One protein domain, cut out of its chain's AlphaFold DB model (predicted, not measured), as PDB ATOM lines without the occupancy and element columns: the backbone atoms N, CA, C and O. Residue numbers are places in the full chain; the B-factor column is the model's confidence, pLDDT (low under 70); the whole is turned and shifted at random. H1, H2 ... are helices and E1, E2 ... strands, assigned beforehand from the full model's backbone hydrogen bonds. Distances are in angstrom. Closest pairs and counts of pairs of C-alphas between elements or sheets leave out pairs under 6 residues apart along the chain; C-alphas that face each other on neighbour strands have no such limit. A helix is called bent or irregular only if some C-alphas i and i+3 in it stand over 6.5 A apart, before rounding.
ATOM      1  N   TYR A 301      54.663 -12.470  98.150       59.22
ATOM      2  CA  TYR A 301      55.999 -12.955  97.749       59.22
ATOM      3  C   TYR A 301      57.191 -12.012  97.986       59.22
ATOM      4  O   TYR A 301      58.326 -12.486  97.939       59.22
ATOM      5  N   SER A 302      57.004 -10.732  98.329       46.75
ATOM      6  CA  SER A 302      58.126  -9.801  98.607       46.75
ATOM      7  C   SER A 302      58.954 -10.204  99.825       46.75
ATOM      8  O   SER A 302      60.149  -9.933  99.868       46.75
ATOM      9  N   ALA A 303      58.346 -10.899 100.785       60.44
ATOM     10  CA  ALA A 303      59.030 -11.449 101.947       60.44
ATOM     11  C   ALA A 303      59.198 -12.974 101.876       60.44
ATOM     12  O   ALA A 303      59.640 -13.570 102.859       60.44
ATOM     13  N   ASN A 304      58.843 -13.618 100.753       73.38
ATOM     14  CA  ASN A 304      58.624 -15.060 100.757       73.38
ATOM     15  C   ASN A 304      59.876 -15.862 100.984       73.38
ATOM     16  O   ASN A 304      60.680 -16.065 100.076       73.38
ATOM     17  N   LEU A 305      59.934 -16.387 102.199       85.94
ATOM     18  CA  LEU A 305      60.706 -17.540 102.570       85.94
ATOM     19  C   LEU A 305      59.826 -18.779 102.440       85.94
ATOM     20  O   LEU A 305      58.953 -19.024 103.268       85.94
ATOM     21  N   PHE A 306      60.076 -19.568 101.402       88.69
ATOM     22  CA  PHE A 306      59.527 -20.913 101.300       88.69
ATOM     23  C   PHE A 306      60.454 -21.869 102.029       88.69
ATOM     24  O   PHE A 306      61.566 -22.099 101.566       88.69
ATOM     25  N   ASN A 307      60.019 -22.396 103.171       88.00
ATOM     26  CA  ASN A 307      60.800 -23.361 103.936       88.00
ATOM     27  C   ASN A 307      60.266 -24.777 103.707       88.00
ATOM     28  O   ASN A 307      59.078 -25.027 103.910       88.00
ATOM     29  N   PHE A 308      61.143 -25.690 103.304       91.75
ATOM     30  CA  PHE A 308      60.808 -27.079 103.010       91.75
ATOM     31  C   PHE A 308      61.448 -28.015 104.030       91.75
ATOM     32  O   PHE A 308      62.625 -27.860 104.375       91.75
ATOM     33  N   GLU A 309      60.669 -29.000 104.490       88.44
ATOM     34  CA  GLU A 309      61.141 -29.995 105.455       88.44
ATOM     35  C   GLU A 309      62.274 -30.823 104.832       88.44
ATOM     36  O   GLU A 309      63.365 -30.894 105.402       88.44
ATOM     37  N   GLY A 310      62.044 -31.372 103.631       90.44
ATOM     38  CA  GLY A 310      63.021 -32.162 102.887       90.44
ATOM     39  C   GLY A 310      63.122 -31.834 101.393       90.44
ATOM     40  O   GLY A 310      62.290 -31.135 100.811       90.44
ATOM     41  N   VAL A 311      64.139 -32.413 100.747       91.38
ATOM     42  CA  VAL A 311      64.338 -32.372  99.282       91.38
ATOM     43  C   VAL A 311      63.109 -32.862  98.500       91.38
ATOM     44  O   VAL A 311      62.774 -32.230  97.497       91.38
ATOM     45  N   PRO A 312      62.383 -33.910  98.942       90.44
ATOM     46  CA  PRO A 312      61.182 -34.378  98.248       90.44
ATOM     47  C   PRO A 312      60.056 -33.336  98.187       90.44
ATOM     48  O   PRO A 312      59.374 -33.222  97.166       90.44
ATOM     49  N   ASP A 313      59.882 -32.550  99.254       88.00
ATOM     50  CA  ASP A 313      58.857 -31.500  99.328       88.00
ATOM     51  C   ASP A 313      59.214 -30.331  98.409       88.00
ATOM     52  O   ASP A 313      58.365 -29.828  97.670       88.00
ATOM     53  N   LEU A 314      60.498 -29.954  98.401       93.50
ATOM     54  CA  LEU A 314      61.020 -28.954  97.479       93.50
ATOM     55  C   LEU A 314      60.844 -29.406  96.024       93.50
ATOM     56  O   LEU A 314      60.328 -28.645  95.215       93.50
ATOM     57  N   TYR A 315      61.198 -30.647  95.682       93.56
ATOM     58  CA  TYR A 315      61.011 -31.171  94.328       93.56
ATOM     59  C   TYR A 315      59.549 -31.098  93.874       93.56
ATOM     60  O   TYR A 315      59.255 -30.561  92.806       93.56
ATOM     61  N   ALA A 316      58.624 -31.597  94.702       88.38
ATOM     62  CA  ALA A 316      57.199 -31.575  94.389       88.38
ATOM     63  C   ALA A 316      56.697 -30.140  94.154       88.38
ATOM     64  O   ALA A 316      55.954 -29.889  93.201       88.38
ATOM     65  N   PHE A 317      57.154 -29.194  94.978       91.25
ATOM     66  CA  PHE A 317      56.859 -27.778  94.808       91.25
ATOM     67  C   PHE A 317      57.416 -27.227  93.489       91.25
ATOM     68  O   PHE A 317      56.671 -26.616  92.724       91.25
ATOM     69  N   LEU A 318      58.691 -27.465  93.176       93.06
ATOM     70  CA  LEU A 318      59.312 -26.934  91.959       93.06
ATOM     71  C   LEU A 318      58.654 -27.475  90.685       93.06
ATOM     72  O   LEU A 318      58.413 -26.701  89.758       93.06
ATOM     73  N   CYS A 319      58.294 -28.760  90.654       89.19
ATOM     74  CA  CYS A 319      57.567 -29.349  89.529       89.19
ATOM     75  C   CYS A 319      56.177 -28.726  89.353       89.19
ATOM     76  O   CYS A 319      55.756 -28.455  88.231       89.19
ATOM     77  N   HIS A 320      55.459 -28.472  90.449       88.31
ATOM     78  CA  HIS A 320      54.107 -27.920  90.377       88.31
ATOM     79  C   HIS A 320      54.094 -26.421  90.031       88.31
ATOM     80  O   HIS A 320      53.221 -25.945  89.303       88.31
ATOM     81  N   PHE A 321      55.073 -25.665  90.532       88.75
ATOM     82  CA  PHE A 321      55.112 -24.205  90.433       88.75
ATOM     83  C   PHE A 321      56.168 -23.676  89.453       88.75
ATOM     84  O   PHE A 321      56.534 -22.505  89.537       88.75
ATOM     85  N   GLN A 322      56.609 -24.488  88.484       90.44
ATOM     86  CA  GLN A 322      57.691 -24.157  87.544       90.44
ATOM     87  C   GLN A 322      57.532 -22.777  86.874       90.44
ATOM     88  O   GLN A 322      58.480 -21.996  86.803       90.44
ATOM     89  N   HIS A 323      56.312 -22.431  86.448       87.00
ATOM     90  CA  HIS A 323      55.990 -21.161  85.783       87.00
ATOM     91  C   HIS A 323      55.980 -19.933  86.717       87.00
ATOM     92  O   HIS A 323      55.834 -18.806  86.247       87.00
ATOM     93  N   ARG A 324      56.106 -20.131  88.036       86.44
ATOM     94  CA  ARG A 324      56.090 -19.071  89.061       86.44
ATOM     95  C   ARG A 324      57.393 -18.971  89.844       86.44
ATOM     96  O   ARG A 324      57.482 -18.146  90.748       86.44
ATOM     97  N   LEU A 325      58.400 -19.781  89.518       91.12
ATOM     98  CA  LEU A 325      59.657 -19.809  90.269       91.12
ATOM     99  C   LEU A 325      60.399 -18.471  90.233       91.12
ATOM    100  O   LEU A 325      61.062 -18.122  91.205       91.12
ATOM    101  N   SER A 326      60.209 -17.668  89.185       90.75
ATOM    102  CA  SER A 326      60.735 -16.303  89.111       90.75
ATOM    103  C   SER A 326      60.154 -15.357  90.172       90.75
ATOM    104  O   SER A 326      60.711 -14.289  90.392       90.75
ATOM    105  N   LEU A 327      59.065 -15.712  90.857       86.81
ATOM    106  CA  LEU A 327      58.510 -14.919  91.959       86.81
ATOM    107  C   LEU A 327      59.136 -15.279  93.316       86.81
ATOM    108  O   LEU A 327      58.911 -14.582  94.303       86.81
ATOM    109  N   MET A 328      59.898 -16.374  93.389       90.62
ATOM    110  CA  MET A 328      60.501 -16.852  94.627       90.62
ATOM    111  C   MET A 328      61.700 -15.981  95.018       90.62
ATOM    112  O   MET A 328      62.631 -15.817  94.235       90.62
ATOM    113  N   ARG A 329      61.680 -15.444  96.245       92.00
ATOM    114  CA  ARG A 329      62.749 -14.583  96.780       92.00
ATOM    115  C   ARG A 329      63.670 -15.318  97.741       92.00
ATOM    116  O   ARG A 329      64.884 -15.185  97.639       92.00
ATOM    117  N   LYS A 330      63.130 -16.098  98.674       93.88
ATOM    118  CA  LYS A 330      63.923 -16.811  99.678       93.88
ATOM    119  C   LYS A 330      63.489 -18.272  99.753       93.88
ATOM    120  O   LYS A 330      62.301 -18.588  99.750       93.88
ATOM    121  N   LEU A 331      64.468 -19.157  99.832       95.12
ATOM    122  CA  LEU A 331      64.291 -20.599  99.917       95.12
ATOM    123  C   LEU A 331      64.958 -21.102 101.195       95.12
ATOM    124  O   LEU A 331      66.089 -20.729 101.477       95.12
ATOM    125  N   GLY A 332      64.267 -21.938 101.955       95.00
ATOM    126  CA  GLY A 332      64.766 -22.633 103.131       95.00
ATOM    127  C   GLY A 332      64.654 -24.140 102.940       95.00
ATOM    128  O   GLY A 332      63.645 -24.624 102.426       95.00
ATOM    129  N   LEU A 333      65.679 -24.884 103.343       94.50
ATOM    130  CA  LEU A 333      65.671 -26.344 103.329       94.50
ATOM    131  C   LEU A 333      66.260 -26.881 104.636       94.50
ATOM    132  O   LEU A 333      67.424 -26.620 104.959       94.50
ATOM    133  N   THR A 334      65.461 -27.635 105.393       89.62
ATOM    134  CA  THR A 334      65.857 -28.095 106.734       89.62
ATOM    135  C   THR A 334      66.543 -29.457 106.756       89.62
ATOM    136  O   THR A 334      67.399 -29.701 107.610       89.62
ATOM    137  N   SER A 335      66.197 -30.342 105.824       88.69
ATOM    138  CA  SER A 335      66.705 -31.712 105.763       88.69
ATOM    139  C   SER A 335      66.925 -32.156 104.321       88.69
ATOM    140  O   SER A 335      66.324 -31.650 103.376       88.69
ATOM    141  N   VAL A 336      67.809 -33.136 104.153       85.50
ATOM    142  CA  VAL A 336      68.028 -33.817 102.871       85.50
ATOM    143  C   VAL A 336      66.912 -34.823 102.622       85.50
ATOM    144  O   VAL A 336      66.425 -34.970 101.509       85.50
ATOM    145  N   THR A 337      66.479 -35.504 103.680       85.44
ATOM    146  CA  THR A 337      65.426 -36.513 103.636       85.44
ATOM    147  C   THR A 337      64.140 -35.945 104.218       85.44
ATOM    148  O   THR A 337      64.171 -35.202 105.201       85.44
ATOM    149  N   SER A 338      63.000 -36.302 103.628       81.00
ATOM    150  CA  SER A 338      61.705 -36.066 104.262       81.00
ATOM    151  C   SER A 338      61.432 -37.151 105.303       81.00
ATOM    152  O   SER A 338      61.887 -38.298 105.190       81.00
ATOM    153  N   ASN A 339      60.693 -36.800 106.353       78.88
ATOM    154  CA  ASN A 339      60.302 -37.776 107.353       78.88
ATOM    155  C   ASN A 339      59.310 -38.783 106.725       78.88
ATOM    156  O   ASN A 339      58.236 -38.384 106.267       78.88
ATOM    157  N   PRO A 340      59.614 -40.100 106.736       76.25
ATOM    158  CA  PRO A 340      58.772 -41.133 106.119       76.25
ATOM    159  C   PRO A 340      57.325 -41.130 106.607       76.25
ATOM    160  O   PRO A 340      56.441 -41.646 105.935       76.25
ATOM    161  N   LYS A 341      57.079 -40.607 107.812       78.50
ATOM    162  CA  LYS A 341      55.752 -40.609 108.431       78.50
ATOM    163  C   LYS A 341      54.897 -39.414 108.013       78.50
ATOM    164  O   LYS A 341      53.669 -39.514 108.053       78.50
ATOM    165  N   THR A 342      55.530 -38.294 107.673       73.62
ATOM    166  CA  THR A 342      54.851 -37.037 107.321       73.62
ATOM    167  C   THR A 342      54.767 -36.845 105.813       73.62
ATOM    168  O   THR A 342      53.794 -36.257 105.347       73.62
ATOM    169  N   PHE A 343      55.706 -37.399 105.042       73.81
ATOM    170  CA  PHE A 343      55.689 -37.304 103.588       73.81
ATOM    171  C   PHE A 343      54.453 -38.002 102.991       73.81
ATOM    172  O   PHE A 343      54.163 -39.162 103.287       73.81
ATOM    173  N   ARG A 344      53.703 -37.275 102.154       75.00
ATOM    174  CA  ARG A 344      52.480 -37.754 101.474       75.00
ATOM    175  C   ARG A 344      52.653 -37.910  99.957       75.00
ATOM    176  O   ARG A 344      51.691 -38.250  99.274       75.00
ATOM    177  N   GLY A 345      53.846 -37.637  99.424       77.88
ATOM    178  CA  GLY A 345      54.148 -37.781  98.000       77.88
ATOM    179  C   GLY A 345      54.437 -39.226  97.588       77.88
ATOM    180  O   GLY A 345      54.436 -40.147  98.404       77.88
ATOM    181  N   ALA A 346      54.701 -39.433  96.299       76.25
ATOM    182  CA  ALA A 346      55.027 -40.755  95.778       76.25
ATOM    183  C   ALA A 346      56.338 -41.290  96.388       76.25
ATOM    184  O   ALA A 346      57.326 -40.563  96.474       76.25
ATOM    185  N   LEU A 347      56.365 -42.573  96.769       77.88
ATOM    186  CA  LEU A 347      57.493 -43.199  97.483       77.88
ATOM    187  C   LEU A 347      58.845 -43.038  96.769       77.88
ATOM    188  O   LEU A 347      59.866 -42.861  97.425       77.88
ATOM    189  N   HIS A 348      58.861 -43.032  95.431       78.94
ATOM    190  CA  HIS A 348      60.089 -42.841  94.652       78.94
ATOM    191  C   HIS A 348      60.709 -41.443  94.825       78.94
ATOM    192  O   HIS A 348      61.906 -41.276  94.619       78.94
ATOM    193  N   VAL A 349      59.920 -40.442  95.228       79.69
ATOM    194  CA  VAL A 349      60.399 -39.075  95.483       79.69
ATOM    195  C   VAL A 349      61.081 -38.984  96.850       79.69
ATOM    196  O   VAL A 349      61.934 -38.133  97.054       79.69
ATOM    197  N   GLN A 350      60.770 -39.883  97.786       75.88
ATOM    198  CA  GLN A 350      61.258 -39.815  99.164       75.88
ATOM    199  C   GLN A 350      62.789 -39.967  99.286       75.88
ATOM    200  O   GLN A 350      63.401 -39.388 100.183       75.88
ATOM    201  N   GLY A 351      63.406 -40.733  98.383       78.31
ATOM    202  CA  GLY A 351      64.858 -40.933  98.304       78.31
ATOM    203  C   GLY A 351      65.549 -40.043  97.273       78.31
ATOM    204  O   GLY A 351      66.673 -40.343  96.876       78.31
ATOM    205  N   MET A 352      64.871 -39.003  96.782       82.94
ATOM    206  CA  MET A 352      65.389 -38.203  95.684       82.94
ATOM    207  C   MET A 352      66.658 -37.450  96.103       82.94
ATOM    208  O   MET A 352      66.659 -36.756  97.124       82.94
ATOM    209  N   PRO A 353      67.743 -37.559  95.324       86.81
ATOM    210  CA  PRO A 353      68.968 -36.863  95.641       86.81
ATOM    211  C   PRO A 353      68.810 -35.370  95.346       86.81
ATOM    212  O   PRO A 353      68.135 -34.950  94.407       86.81
ATOM    213  N   LEU A 354      69.514 -34.552  96.125       86.31
ATOM    214  CA  LEU A 354      69.474 -33.093  96.019       86.31
ATOM    215  C   LEU A 354      69.863 -32.585  94.605       86.31
ATOM    216  O   LEU A 354      69.366 -31.548  94.169       86.31
ATOM    217  N   HIS A 355      70.665 -33.337  93.837       87.12
ATOM    218  CA  HIS A 355      71.042 -32.961  92.467       87.12
ATOM    219  C   HIS A 355      69.871 -32.978  91.478       87.12
ATOM    220  O   HIS A 355      69.946 -32.313  90.453       87.12
ATOM    221  N   SER A 356      68.784 -33.701  91.764       89.62
ATOM    222  CA  SER A 356      67.590 -33.703  90.910       89.62
ATOM    223  C   SER A 356      66.779 -32.409  91.039       89.62
ATOM    224  O   SER A 356      65.965 -32.100  90.175       89.62
ATOM    225  N   VAL A 357      66.999 -31.645  92.111       91.88
ATOM    226  CA  VAL A 357      66.200 -30.463  92.456       91.88
ATOM    227  C   VAL A 357      66.839 -29.173  91.956       91.88
ATOM    228  O   VAL A 357      66.135 -28.284  91.482       91.88
ATOM    229  N   PHE A 358      68.168 -29.063  92.007       91.31
ATOM    230  CA  PHE A 358      68.857 -27.840  91.592       91.31
ATOM    231  C   PHE A 358      68.613 -27.424  90.134       91.31
ATOM    232  O   PHE A 358      68.400 -26.234  89.919       91.31
ATOM    233  N   PRO A 359      68.568 -28.321  89.128       92.88
ATOM    234  CA  PRO A 359      68.240 -27.912  87.763       92.88
ATOM    235  C   PRO A 359      66.864 -27.243  87.655       92.88
ATOM    236  O   PRO A 359      66.694 -26.308  86.876       92.88
ATOM    237  N   LEU A 360      65.895 -27.655  88.481       93.75
ATOM    238  CA  LEU A 360      64.559 -27.054  88.507       93.75
ATOM    239  C   LEU A 360      64.566 -25.634  89.088       93.75
ATOM    240  O   LEU A 360      63.692 -24.833  88.763       93.75
ATOM    241  N   LEU A 361      65.568 -25.290  89.904       94.81
ATOM    242  CA  LEU A 361      65.756 -23.931  90.414       94.81
ATOM    243  C   LEU A 361      66.298 -22.962  89.358       94.81
ATOM    244  O   LEU A 361      66.288 -21.763  89.616       94.81
ATOM    245  N   ALA A 362      66.715 -23.415  88.170       94.12
ATOM    246  CA  ALA A 362      67.233 -22.527  87.123       94.12
ATOM    247  C   ALA A 362      66.241 -21.411  86.730       94.12
ATOM    248  O   ALA A 362      66.660 -20.310  86.382       94.12
ATOM    249  N   SER A 363      64.931 -21.654  86.859       93.12
ATOM    250  CA  SER A 363      63.887 -20.648  86.612       93.12
ATOM    251  C   SER A 363      63.663 -19.673  87.780       93.12
ATOM    252  O   SER A 363      62.967 -18.670  87.622       93.12
ATOM    253  N   ALA A 364      64.238 -19.936  88.957       94.00
ATOM    254  CA  ALA A 364      64.151 -19.087  90.145       94.00
ATOM    255  C   ALA A 364      65.210 -17.969  90.125       94.00
ATOM    256  O   ALA A 364      65.996 -17.804  91.054       94.00
ATOM    257  N   ILE A 365      65.243 -17.191  89.042       91.62
ATOM    258  CA  ILE A 365      66.293 -16.193  88.781       91.62
ATOM    259  C   ILE A 365      66.297 -15.003  89.758       91.62
ATOM    260  O   ILE A 365      67.326 -14.358  89.925       91.62
ATOM    261  N   ASN A 366      65.174 -14.738  90.434       92.44
ATOM    262  CA  ASN A 366      65.025 -13.631  91.390       92.44
ATOM    263  C   ASN A 366      65.305 -14.045  92.843       92.44
ATOM    264  O   ASN A 366      64.892 -13.353  93.777       92.44
ATOM    265  N   LEU A 367      65.983 -15.177  93.046       94.06
ATOM    266  CA  LEU A 367      66.308 -15.637  94.382       94.06
ATOM    267  C   LEU A 367      67.347 -14.721  95.045       94.06
ATOM    268  O   LEU A 367      68.434 -14.479  94.522       94.06
ATOM    269  N   GLU A 368      67.021 -14.248  96.238       94.75
ATOM    270  CA  GLU A 368      67.848 -13.384  97.080       94.75
ATOM    271  C   GLU A 368      68.588 -14.178  98.157       94.75
ATOM    272  O   GLU A 368      69.678 -13.786  98.579       94.75
ATOM    273  N   ALA A 369      67.997 -15.286  98.619       95.25
ATOM    274  CA  ALA A 369      68.583 -16.125  99.655       95.25
ATOM    275  C   ALA A 369      68.191 -17.609  99.530       95.25
ATOM    276  O   ALA A 369      67.008 -17.934  99.470       95.25
ATOM    277  N   VAL A 370      69.173 -18.509  99.588       95.88
ATOM    278  CA  VAL A 370      69.010 -19.934  99.902       95.88
ATOM    279  C   VAL A 370      69.592 -20.178 101.283       95.88
ATOM    280  O   VAL A 370      70.800 -20.059 101.484       95.88
ATOM    281  N   TYR A 371      68.729 -20.560 102.214       94.94
ATOM    282  CA  TYR A 371      69.076 -21.051 103.534       94.94
ATOM    283  C   TYR A 371      69.036 -22.573 103.513       94.94
ATOM    284  O   TYR A 371      68.020 -23.184 103.186       94.94
ATOM    285  N   MET A 372      70.139 -23.194 103.900       93.38
ATOM    286  CA  MET A 372      70.191 -24.631 104.133       93.38
ATOM    287  C   MET A 372      70.647 -24.873 105.561       93.38
ATOM    288  O   MET A 372      71.602 -24.255 106.038       93.38
ATOM    289  N   HIS A 373      69.946 -25.761 106.255       89.12
ATOM    290  CA  HIS A 373      70.301 -26.128 107.615       89.12
ATOM    291  C   HIS A 373      71.610 -26.940 107.632       89.12
ATOM    292  O   HIS A 373      71.957 -27.613 106.659       89.12
ATOM    293  N   ALA A 374      72.354 -26.906 108.741       86.12
ATOM    294  CA  ALA A 374      73.683 -27.527 108.839       86.12
ATOM    295  C   ALA A 374      73.759 -29.016 108.406       86.12
ATOM    296  O   ALA A 374      74.743 -29.382 107.764       86.12
ATOM    297  N   PRO A 375      72.765 -29.888 108.681       85.81
ATOM    298  CA  PRO A 375      72.748 -31.271 108.198       85.81
ATOM    299  C   PRO A 375      72.702 -31.393 106.669       85.81
ATOM    300  O   PRO A 375      73.295 -32.316 106.120       85.81
ATOM    301  N   VAL A 376      72.048 -30.454 105.976       87.69
ATOM    302  CA  VAL A 376      72.005 -30.420 104.504       87.69
ATOM    303  C   VAL A 376      73.391 -30.114 103.945       87.69
ATOM    304  O   VAL A 376      73.870 -30.772 103.029       87.69
ATOM    305  N   TRP A 377      74.096 -29.167 104.557       90.12
ATOM    306  CA  TRP A 377      75.484 -28.887 104.203       90.12
ATOM    307  C   TRP A 377      76.425 -30.055 104.522       90.12
ATOM    308  O   TRP A 377      77.372 -30.298 103.781       90.12
ATOM    309  N   GLN A 378      76.182 -30.798 105.605       86.25
ATOM    310  CA  GLN A 378      76.996 -31.965 105.975       86.25
ATOM    311  C   GLN A 378      76.863 -33.110 104.978       86.25
ATOM    312  O   GLN A 378      77.851 -33.793 104.722       86.25
ATOM    313  N   SER A 379      75.684 -33.302 104.379       88.38
ATOM    314  CA  SER A 379      75.518 -34.339 103.357       88.38
ATOM    315  C   SER A 379      76.311 -34.063 102.083       88.38
ATOM    316  O   SER A 379      76.526 -34.979 101.298       88.38
ATOM    317  N   LEU A 380      76.738 -32.814 101.866       90.06
ATOM    318  CA  LEU A 380      77.594 -32.442 100.738       90.06
ATOM    319  C   LEU A 380      79.071 -32.761 101.002       90.06
ATOM    320  O   LEU A 380      79.841 -32.924 100.061       90.06
ATOM    321  N   GLY A 381      79.480 -32.858 102.270       91.25
ATOM    322  CA  GLY A 381      80.844 -33.205 102.646       91.25
ATOM    323  C   GLY A 381      81.210 -32.794 104.073       91.25
ATOM    324  O   GLY A 381      80.794 -31.749 104.581       91.25
ATOM    325  N   GLY A 382      82.064 -33.604 104.707       90.31
ATOM    326  CA  GLY A 382      82.613 -33.318 106.038       90.31
ATOM    327  C   GLY A 382      83.633 -32.173 106.070       90.31
ATOM    328  O   GLY A 382      83.901 -31.638 107.139       90.31
ATOM    329  N   ARG A 383      84.175 -31.765 104.914       93.44
ATOM    330  CA  ARG A 383      85.107 -30.635 104.765       93.44
ATOM    331  C   ARG A 383      84.524 -29.571 103.833       93.44
ATOM    332  O   ARG A 383      83.792 -29.913 102.903       93.44
ATOM    333  N   ALA A 384      84.874 -28.309 104.071       95.19
ATOM    334  CA  ALA A 384      84.357 -27.159 103.328       95.19
ATOM    335  C   ALA A 384      84.675 -27.209 101.823       95.19
ATOM    336  O   ALA A 384      83.804 -26.936 101.003       95.19
ATOM    337  N   ASP A 385      85.895 -27.607 101.458       96.06
ATOM    338  CA  ASP A 385      86.355 -27.747 100.071       96.06
ATOM    339  C   ASP A 385      85.584 -28.845  99.319       96.06
ATOM    340  O   ASP A 385      85.104 -28.632  98.204       96.06
ATOM    341  N   ILE A 386      85.404 -30.012  99.948       95.62
ATOM    342  CA  ILE A 386      84.629 -31.123  99.379       95.62
ATOM    343  C   ILE A 386      83.171 -30.701  99.189       95.62
ATOM    344  O   ILE A 386      82.609 -30.903  98.113       95.62
ATOM    345  N   ALA A 387      82.572 -30.085 100.212       95.31
ATOM    346  CA  ALA A 387      81.186 -29.649 100.155       95.31
ATOM    347  C   ALA A 387      80.961 -28.578  99.081       95.31
ATOM    348  O   ALA A 387      79.960 -28.645  98.372       95.31
ATOM    349  N   ALA A 388      81.891 -27.632  98.911       96.94
ATOM    350  CA  ALA A 388      81.826 -26.626  97.851       96.94
ATOM    351  C   ALA A 388      81.863 -27.262  96.455       96.94
ATOM    352  O   ALA A 388      81.077 -26.886  95.587       96.94
ATOM    353  N   ARG A 389      82.717 -28.273  96.240       96.81
ATOM    354  CA  ARG A 389      82.792 -29.013  94.967       96.81
ATOM    355  C   ARG A 389      81.524 -29.805  94.682       96.81
ATOM    356  O   ARG A 389      81.006 -29.722  93.570       96.81
ATOM    357  N   ALA A 390      81.016 -30.536  95.673       95.12
ATOM    358  CA  ALA A 390      79.770 -31.284  95.543       95.12
ATOM    359  C   ALA A 390      78.597 -30.337  95.252       95.12
ATOM    360  O   ALA A 390      77.842 -30.549  94.307       95.12
ATOM    361  N   PHE A 391      78.498 -29.235  96.000       95.81
ATOM    362  CA  PHE A 391      77.480 -28.214  95.778       95.81
ATOM    363  C   PHE A 391      77.565 -27.614  94.372       95.81
ATOM    364  O   PHE A 391      76.545 -27.496  93.697       95.81
ATOM    365  N   PHE A 392      78.778 -27.294  93.907       96.38
ATOM    366  CA  PHE A 392      79.010 -26.814  92.551       96.38
ATOM    367  C   PHE A 392      78.509 -27.807  91.506       96.38
ATOM    368  O   PHE A 392      77.688 -27.442  90.677       96.38
ATOM    369  N   GLN A 393      78.933 -29.070  91.581       95.25
ATOM    370  CA  GLN A 393      78.544 -30.109  90.623       95.25
ATOM    371  C   GLN A 393      77.027 -30.310  90.553       95.25
ATOM    372  O   GLN A 393      76.468 -30.453  89.469       95.25
ATOM    373  N   MET A 394      76.356 -30.299  91.705       94.00
ATOM    374  CA  MET A 394      74.913 -30.528  91.788       94.00
ATOM    375  C   MET A 394      74.107 -29.292  91.375       94.00
ATOM    376  O   MET A 394      73.027 -29.430  90.812       94.00
ATOM    377  N   GLY A 395      74.619 -28.094  91.672       94.00
ATOM    378  CA  GLY A 395      73.915 -26.822  91.529       94.00
ATOM    379  C   GLY A 395      74.316 -25.967  90.329       94.00
ATOM    380  O   GLY A 395      73.789 -24.861  90.200       94.00
ATOM    381  N   TRP A 396      75.252 -26.418  89.485       95.38
ATOM    382  CA  TRP A 396      75.925 -25.550  88.508       95.38
ATOM    383  C   TRP A 396      74.945 -24.842  87.558       95.38
ATOM    384  O   TRP A 396      75.057 -23.633  87.372       95.38
ATOM    385  N   THR A 397      73.940 -25.554  87.030       94.69
ATOM    386  CA  THR A 397      72.940 -24.994  86.102       94.69
ATOM    387  C   THR A 397      72.176 -23.832  86.733       94.69
ATOM    388  O   THR A 397      71.969 -22.798  86.100       94.69
ATOM    389  N   TRP A 398      71.782 -23.980  87.999       94.94
ATOM    390  CA  TRP A 398      71.070 -22.939  88.735       94.94
ATOM    391  C   TRP A 398      71.986 -21.766  89.088       94.94
ATOM    392  O   TRP A 398      71.607 -20.615  88.879       94.94
ATOM    393  N   MET A 399      73.206 -22.034  89.560       95.88
ATOM    394  CA  MET A 399      74.162 -20.971  89.873       95.88
ATOM    395  C   MET A 399      74.533 -20.150  88.637       95.88
ATOM    396  O   MET A 399      74.607 -18.928  88.738       95.88
ATOM    397  N   LEU A 400      74.691 -20.789  87.475       95.38
ATOM    398  CA  LEU A 400      74.923 -20.092  86.213       95.38
ATOM    399  C   LEU A 400      73.721 -19.217  85.826       95.38
ATOM    400  O   LEU A 400      73.906 -18.058  85.462       95.38
ATOM    401  N   ALA A 401      72.493 -19.727  85.963       94.75
ATOM    402  CA  ALA A 401      71.285 -18.941  85.711       94.75
ATOM    403  C   ALA A 401      71.189 -17.716  86.642       94.75
ATOM    404  O   ALA A 401      70.916 -16.608  86.179       94.75
ATOM    405  N   CYS A 402      71.482 -17.880  87.937       94.31
ATOM    406  CA  CYS A 402      71.543 -16.770  88.894       94.31
ATOM    407  C   CYS A 402      72.653 -15.763  88.560       94.31
ATOM    408  O   CYS A 402      72.438 -14.557  88.670       94.31
ATOM    409  N   ALA A 403      73.830 -16.240  88.154       94.69
ATOM    410  CA  ALA A 403      74.947 -15.393  87.754       94.69
ATOM    411  C   ALA A 403      74.609 -14.540  86.521       94.69
ATOM    412  O   ALA A 403      74.847 -13.331  86.525       94.69
ATOM    413  N   LEU A 404      74.001 -15.154  85.498       95.00
ATOM    414  CA  LEU A 404      73.532 -14.466  84.293       95.00
ATOM    415  C   LEU A 404      72.472 -13.414  84.627       95.00
ATOM    416  O   LEU A 404      72.586 -12.273  84.186       95.00
ATOM    417  N   ALA A 405      71.485 -13.764  85.456       93.94
ATOM    418  CA  ALA A 405      70.422 -12.845  85.858       93.94
ATOM    419  C   ALA A 405      70.948 -11.618  86.623       93.94
ATOM    420  O   ALA A 405      70.406 -10.524  86.487       93.94
ATOM    421  N   LYS A 406      72.016 -11.786  87.413       93.62
ATOM    422  CA  LYS A 406      72.654 -10.698  88.168       93.62
ATOM    423  C   LYS A 406      73.722  -9.931  87.387       93.62
ATOM    424  O   LYS A 406      74.232  -8.940  87.902       93.62
ATOM    425  N   GLY A 407      74.108 -10.392  86.197       95.94
ATOM    426  CA  GLY A 407      75.219  -9.814  85.438       95.94
ATOM    427  C   GLY A 407      76.587  -9.958  86.124       95.94
ATOM    428  O   GLY A 407      77.510  -9.213  85.810       95.94
ATOM    429  N   ASN A 408      76.732 -10.890  87.072       95.88
ATOM    430  CA  ASN A 408      77.976 -11.133  87.805       95.88
ATOM    431  C   ASN A 408      78.140 -12.635  88.075       95.88
ATOM    432  O   ASN A 408      77.300 -13.232  88.754       95.88
ATOM    433  N   LYS A 409      79.253 -13.228  87.614       94.12
ATOM    434  CA  LYS A 409      79.602 -14.645  87.844       94.12
ATOM    435  C   LYS A 409      79.539 -15.042  89.322       94.12
ATOM    436  O   LYS A 409      79.085 -16.131  89.658       94.12
ATOM    437  N   LEU A 410      79.942 -14.138  90.214       97.12
ATOM    438  CA  LEU A 410      79.944 -14.367  91.659       97.12
ATOM    439  C   LEU A 410      78.603 -14.041  92.329       97.12
ATOM    440  O   LEU A 410      78.421 -14.362  93.500       97.12
ATOM    441  N   GLY A 411      77.630 -13.478  91.604       94.31
ATOM    442  CA  GLY A 411      76.331 -13.080  92.156       94.31
ATOM    443  C   GLY A 411      75.516 -14.242  92.739       94.31
ATOM    444  O   GLY A 411      74.640 -14.021  93.583       94.31
ATOM    445  N   ALA A 412      75.813 -15.484  92.339       95.25
ATOM    446  CA  ALA A 412      75.249 -16.689  92.943       95.25
ATOM    447  C   ALA A 412      75.682 -16.874  94.413       95.25
ATOM    448  O   ALA A 412      74.888 -17.343  95.228       95.25
ATOM    449  N   LEU A 413      76.896 -16.447  94.785       96.50
ATOM    450  CA  LEU A 413      77.391 -16.529  96.166       96.50
ATOM    451  C   LEU A 413      76.591 -15.644  97.121       96.50
ATOM    452  O   LEU A 413      76.378 -16.026  98.271       96.50
ATOM    453  N   ASP A 414      76.094 -14.502  96.641       95.69
ATOM    454  CA  ASP A 414      75.268 -13.594  97.443       95.69
ATOM    455  C   ASP A 414      73.930 -14.225  97.827       95.69
ATOM    456  O   ASP A 414      73.359 -13.888  98.867       95.69
ATOM    457  N   VAL A 415      73.435 -15.137  96.987       96.06
ATOM    458  CA  VAL A 415      72.199 -15.882  97.232       96.06
ATOM    459  C   VAL A 415      72.426 -16.936  98.315       96.06
ATOM    460  O   VAL A 415      71.533 -17.215  99.104       96.06
ATOM    461  N   ILE A 416      73.618 -17.514  98.425       96.44
ATOM    462  CA  ILE A 416      73.877 -18.608  99.364       96.44
ATOM    463  C   ILE A 416      74.093 -18.058 100.782       96.44
ATOM    464  O   ILE A 416      75.081 -17.369 101.069       96.44
ATOM    465  N   LYS A 417      73.171 -18.390 101.693       96.19
ATOM    466  CA  LYS A 417      73.229 -17.998 103.105       96.19
ATOM    467  C   LYS A 417      73.657 -19.192 103.959       96.19
ATOM    468  O   LYS A 417      72.952 -20.195 104.061       96.19
ATOM    469  N   LEU A 418      74.843 -19.071 104.552       93.75
ATOM    470  CA  LEU A 418      75.376 -20.025 105.523       93.75
ATOM    471  C   LEU A 418      74.802 -19.706 106.916       93.75
ATOM    472  O   LEU A 418      74.450 -18.548 107.161       93.75
ATOM    473  N   PRO A 419      74.652 -20.706 107.804       88.31
ATOM    474  CA  PRO A 419      74.123 -20.484 109.147       88.31
ATOM    475  C   PRO A 419      75.010 -19.519 109.943       88.31
ATOM    476  O   PRO A 419      76.203 -19.379 109.672       88.31
ATOM    477  N   GLU A 420      74.422 -18.831 110.917       86.56
ATOM    478  CA  GLU A 420      75.164 -17.901 111.766       86.56
ATOM    479  C   GLU A 420      76.219 -18.643 112.597       86.56
ATOM    480  O   GLU A 420      76.006 -19.771 113.048       86.56
ATOM    481  N   VAL A 421      77.378 -18.006 112.766       80.75
ATOM    482  CA  VAL A 421      78.473 -18.519 113.591       80.75
ATOM    483  C   VAL A 421      78.054 -18.365 115.049       80.75
ATOM    484  O   VAL A 421      78.093 -17.259 115.584       80.75
ATOM    485  N   THR A 422      77.630 -19.452 115.689       76.75
ATOM    486  CA  THR A 422      77.293 -19.449 117.115       76.75
ATOM    487  C   THR A 422      78.486 -19.933 117.937       76.75
ATOM    488  O   THR A 422      79.049 -20.992 117.673       76.75
ATOM    489  N   SER A 423      78.873 -19.157 118.952       64.50
ATOM    490  CA  SER A 423      79.988 -19.478 119.858       64.50
ATOM    491  C   SER A 423      79.679 -20.609 120.845       64.50
ATOM    492  O   SER A 423      80.565 -21.049 121.561       64.50
ATOM    493  N   GLU A 424      78.427 -21.067 120.923       64.12
ATOM    494  CA  GLU A 424      77.970 -22.023 121.945       64.12
ATOM    495  C   GLU A 424      78.011 -23.495 121.493       64.12
ATOM    496  O   GLU A 424      77.744 -24.395 122.286       64.12
ATOM    497  N   LEU A 425      78.354 -23.777 120.230       58.50
ATOM    498  CA  LEU A 425      78.403 -25.138 119.678       58.50
ATOM    499  C   LEU A 425      79.843 -25.647 119.503       58.50
ATOM    500  O   LEU A 425      80.207 -26.172 118.455       58.50
ATOM    501  N   ASP A 426      80.646 -25.557 120.563       50.44
ATOM    502  CA  ASP A 426      82.056 -25.990 120.589       50.44
ATOM    503  C   ASP A 426      82.272 -27.514 120.444       50.44
ATOM    504  O   ASP A 426      83.402 -27.977 120.313       50.44
ATOM    505  N   GLN A 427      81.217 -28.337 120.454       55.41
ATOM    506  CA  GLN A 427      81.375 -29.800 120.527       55.41
ATOM    507  C   GLN A 427      81.246 -30.551 119.197       55.41
ATOM    508  O   GLN A 427      81.476 -31.759 119.158       55.41
ATOM    509  N   TYR A 428      80.933 -29.878 118.088       53.56
ATOM    510  CA  TYR A 428      80.867 -30.542 116.786       53.56
ATOM    511  C   TYR A 428      81.556 -29.702 115.716       53.56
ATOM    512  O   TYR A 428      80.889 -28.925 115.044       53.56
ATOM    513  N   GLY A 429      82.869 -29.906 115.547       55.09
ATOM    514  CA  GLY A 429      83.717 -29.306 114.507       55.09
ATOM    515  C   GLY A 429      83.138 -29.484 113.103       55.09
ATOM    516  O   GLY A 429      83.360 -30.482 112.416       55.09
ATOM    517  N   LYS A 430      82.319 -28.520 112.703       77.25
ATOM    518  CA  LYS A 430      81.495 -28.537 111.503       77.25
ATOM    519  C   LYS A 430      81.751 -27.214 110.809       77.25
ATOM    520  O   LYS A 430      81.301 -26.166 111.262       77.25
ATOM    521  N   TRP A 431      82.474 -27.270 109.689       90.25
ATOM    522  CA  TRP A 431      82.897 -26.103 108.900       90.25
ATOM    523  C   TRP A 431      81.753 -25.132 108.557       90.25
ATOM    524  O   TRP A 431      81.997 -23.972 108.240       90.25
ATOM    525  N   GLN A 432      80.503 -25.602 108.617       87.38
ATOM    526  CA  GLN A 432      79.298 -24.816 108.391       87.38
ATOM    527  C   GLN A 432      79.071 -23.727 109.432       87.38
ATOM    528  O   GLN A 432      78.425 -22.747 109.092       87.38
ATOM    529  N   VAL A 433      79.519 -23.905 110.676       85.12
ATOM    530  CA  VAL A 433      79.311 -22.938 111.769       85.12
ATOM    531  C   VAL A 433      80.588 -22.182 112.126       85.12
ATOM    532  O   VAL A 433      80.528 -21.178 112.817       85.12
ATOM    533  N   GLU A 434      81.740 -22.610 111.610       89.75
ATOM    534  CA  GLU A 434      83.022 -21.938 111.819       89.75
ATOM    535  C   GLU A 434      83.275 -20.883 110.739       89.75
ATOM    536  O   GLU A 434      83.227 -21.173 109.543       89.75
ATOM    537  N   ARG A 435      83.648 -19.660 111.141       90.88
ATOM    538  CA  ARG A 435      83.954 -18.570 110.195       90.88
ATOM    539  C   ARG A 435      85.032 -18.964 109.173       90.88
ATOM    540  O   ARG A 435      84.889 -18.650 107.994       90.88
ATOM    541  N   ALA A 436      86.081 -19.669 109.606       93.12
ATOM    542  CA  ALA A 436      87.154 -20.141 108.725       93.12
ATOM    543  C   ALA A 436      86.656 -21.194 107.717       93.12
ATOM    544  O   ALA A 436      86.963 -21.106 106.528       93.12
ATOM    545  N   GLY A 437      85.829 -22.141 108.168       93.50
ATOM    546  CA  GLY A 437      85.214 -23.155 107.313       93.50
ATOM    547  C   GLY A 437      84.267 -22.559 106.269       93.50
ATOM    548  O   GLY A 437      84.349 -22.902 105.088       93.50
ATOM    549  N   GLN A 438      83.424 -21.604 106.669       94.69
ATOM    550  CA  GLN A 438      82.543 -20.872 105.758       94.69
ATOM    551  C   GLN A 438      83.325 -20.046 104.724       94.69
ATOM    552  O   GLN A 438      82.945 -20.007 103.550       94.69
ATOM    553  N   ALA A 439      84.422 -19.400 105.139       95.62
ATOM    554  CA  ALA A 439      85.296 -18.647 104.241       95.62
ATOM    555  C   ALA A 439      85.965 -19.563 103.205       95.62
ATOM    556  O   ALA A 439      85.951 -19.249 102.015       95.62
ATOM    557  N   LEU A 440      86.470 -20.728 103.633       96.81
ATOM    558  CA  LEU A 440      87.053 -21.726 102.735       96.81
ATOM    559  C   LEU A 440      86.020 -22.267 101.734       96.81
ATOM    560  O   LEU A 440      86.308 -22.329 100.540       96.81
ATOM    561  N   PHE A 441      84.803 -22.588 102.193       96.94
ATOM    562  CA  PHE A 441      83.703 -23.022 101.324       96.94
ATOM    563  C   PHE A 441      83.404 -21.975 100.243       96.94
ATOM    564  O   PHE A 441      83.329 -22.299  99.058       96.94
ATOM    565  N   ARG A 442      83.268 -20.703 100.643       97.12
ATOM    566  CA  ARG A 442      83.000 -19.596  99.714       97.12
ATOM    567  C   ARG A 442      84.147 -19.378  98.730       97.12
ATOM    568  O   ARG A 442      83.872 -19.160  97.555       97.12
ATOM    569  N   SER A 443      85.397 -19.468  99.182       97.88
ATOM    570  CA  SER A 443      86.581 -19.312  98.328       97.88
ATOM    571  C   SER A 443      86.678 -20.413  97.268       97.88
ATOM    572  O   SER A 443      86.879 -20.112  96.094       97.88
ATOM    573  N   GLU A 444      86.500 -21.683  97.651       98.19
ATOM    574  CA  GLU A 444      86.513 -22.805  96.698       98.19
ATOM    575  C   GLU A 444      85.361 -22.675  95.692       98.19
ATOM    576  O   GLU A 444      85.566 -22.837  94.487       98.19
ATOM    577  N   LEU A 445      84.154 -22.325  96.156       97.44
ATOM    578  CA  LEU A 445      82.997 -22.150  95.276       97.44
ATOM    579  C   LEU A 445      83.180 -20.967  94.308       97.44
ATOM    580  O   LEU A 445      82.842 -21.085  93.132       97.44
ATOM    581  N   ALA A 446      83.766 -19.857  94.769       97.69
ATOM    582  CA  ALA A 446      84.109 -18.708  93.931       97.69
ATOM    583  C   ALA A 446      85.119 -19.073  92.834       97.69
ATOM    584  O   ALA A 446      84.929 -18.704  91.672       97.69
ATOM    585  N   GLY A 447      86.161 -19.839  93.178       97.75
ATOM    586  CA  GLY A 447      87.150 -20.319  92.210       97.75
ATOM    587  C   GLY A 447      86.510 -21.158  91.101       97.75
ATOM    588  O   GLY A 447      86.797 -20.955  89.923       97.75
ATOM    589  N   ARG A 448      85.563 -22.036  91.458       97.06
ATOM    590  CA  ARG A 448      84.809 -22.864  90.498       97.06
ATOM    591  C   ARG A 448      83.898 -22.038  89.593       97.06
ATOM    592  O   ARG A 448      83.897 -22.260  88.388       97.06
ATOM    593  N   LEU A 449      83.160 -21.080  90.158       96.25
ATOM    594  CA  LEU A 449      82.281 -20.181  89.398       96.25
ATOM    595  C   LEU A 449      83.049 -19.256  88.450       96.25
ATOM    596  O   LEU A 449      82.504 -18.833  87.441       96.25
ATOM    597  N   THR A 450      84.297 -18.922  88.781       96.50
ATOM    598  CA  THR A 450      85.149 -18.090  87.922       96.50
ATOM    599  C   THR A 450      85.747 -18.900  86.772       96.50
ATOM    600  O   THR A 450      85.889 -18.374  85.668       96.50
ATOM    601  N   ALA A 451      86.088 -20.168  87.033       95.88
ATOM    602  CA  ALA A 451      86.653 -21.089  86.050       95.88
ATOM    603  C   ALA A 451      85.627 -21.607  85.026       95.88
ATOM    604  O   ALA A 451      86.020 -21.956  83.915       95.88
ATOM    605  N   ALA A 452      84.346 -21.675  85.403       91.38
ATOM    606  CA  ALA A 452      83.225 -21.928  84.494       91.38
ATOM    607  C   ALA A 452      82.823 -20.649  83.743       91.38
ATOM    608  O   ALA A 452      82.462 -20.757  82.554       91.38
TER     609      ALA A 452
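What this domain is: This is residues 301 to 452 of the 452 residues of an uncharacterized protein of Phaeosphaeria nodorum (strain SN15 / ATCC MYA-4574 / FGSC 10173) (UniProt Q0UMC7). A small parallel sheet, E1, E2, E3 in that order, is a short wall in this domain: H1, H4 and H6b make a layer on one side of it, with H1 packed on E1. Beyond the E3 edge of the sheet, H6a and H8 pack on each other, with H5 packed on H6a, while the short H7 packs on H6b and comes close to E3. The printed part has 152 residues, with eight named helices and three strands in the order E1 H1 H2 E2 H3 H4 E3 H5 H6 H7 H8. It is mostly helix and compact, with a radius of gyration of the C-alphas of 15.2 A and spans of 40 by 39 by 28 A.

How they stand to each other: In the sheet, E2, residues 330 to 333, is the parallel neighbour of E1, residues 305 to 308, with N 306 and O 330 2.9 A apart, and of E3, residues 369 to 372, with N 371 and O 331 2.7 A apart. H1, residues 311 to 320, is on the sheet over E1 at a height of 9.8 A. E1, H1, H2, residues 322 to 327, and E2 form a strand-helix-strand unit, parallel neighbour strands with helices between; E2, H3, residues 347 to 350, H4, residues 358 to 363, and E3 form another, both crossovers right-handed. H2 and H4 are irregular, H4 only just: C-alphas 323 and 326 are 7.6 A apart, 360 and 363 6.7 A. H1 touches H4 at Leu 318 and Leu 360, C-alphas 6.3 A apart; H3 is close to H1 but not clearly touching, at 5.5 A between C-alphas 312 and 349. H6, residues 384 to 406, assigned as one helix by its hydrogen bonds, is bent, C-alphas 394 and 397 being 8.2 A apart; its arms H6a, 384 to 394, and H6b, 397 to 406, stand about perpendicular at 88 degrees. H6 is the hub: H6b touches H4 at C-alphas 362 and 398, 4.2 A, and H7, residues 411 to 415, at 403 and 411, 5.2 A. H6a touches H5, residues 374 to 380, at C-alphas 380 and 387, 4.6 A, and H8, residues 435 to 451, at 384 and 441, 4.6 A, a steep tilt of 40 degrees. H7 only grazes the sheet. Every O i to N i+4 pair is within hydrogen-bond range in H1, H6a, H6b and H8; H5 has 2 of 3, H2 0 of 2 with 1 of 3 O i to N i+3, H4 0 of 2 with 2 of 3, H7 0 of 1 with 2 of 2, and H3 is too short.

Where its parts are: E1 begins at C-alpha 305, (60.706, -17.540, 102.570). H8, 24.4 A long, ends at C-alpha 451, (86.653, -21.089, 86.050). H6a measures 15.3 A, H6b 14.4 A and H1 14.3 A.

The domain as a whole: The C-alphas farthest apart, of His 323 and Gln 427, are 43.9 A apart. The printed part has no cut; the links E2 to H3 and H7 to H8 are long. Residues 301 to 303 and 423 to 429 are under pLDDT 70.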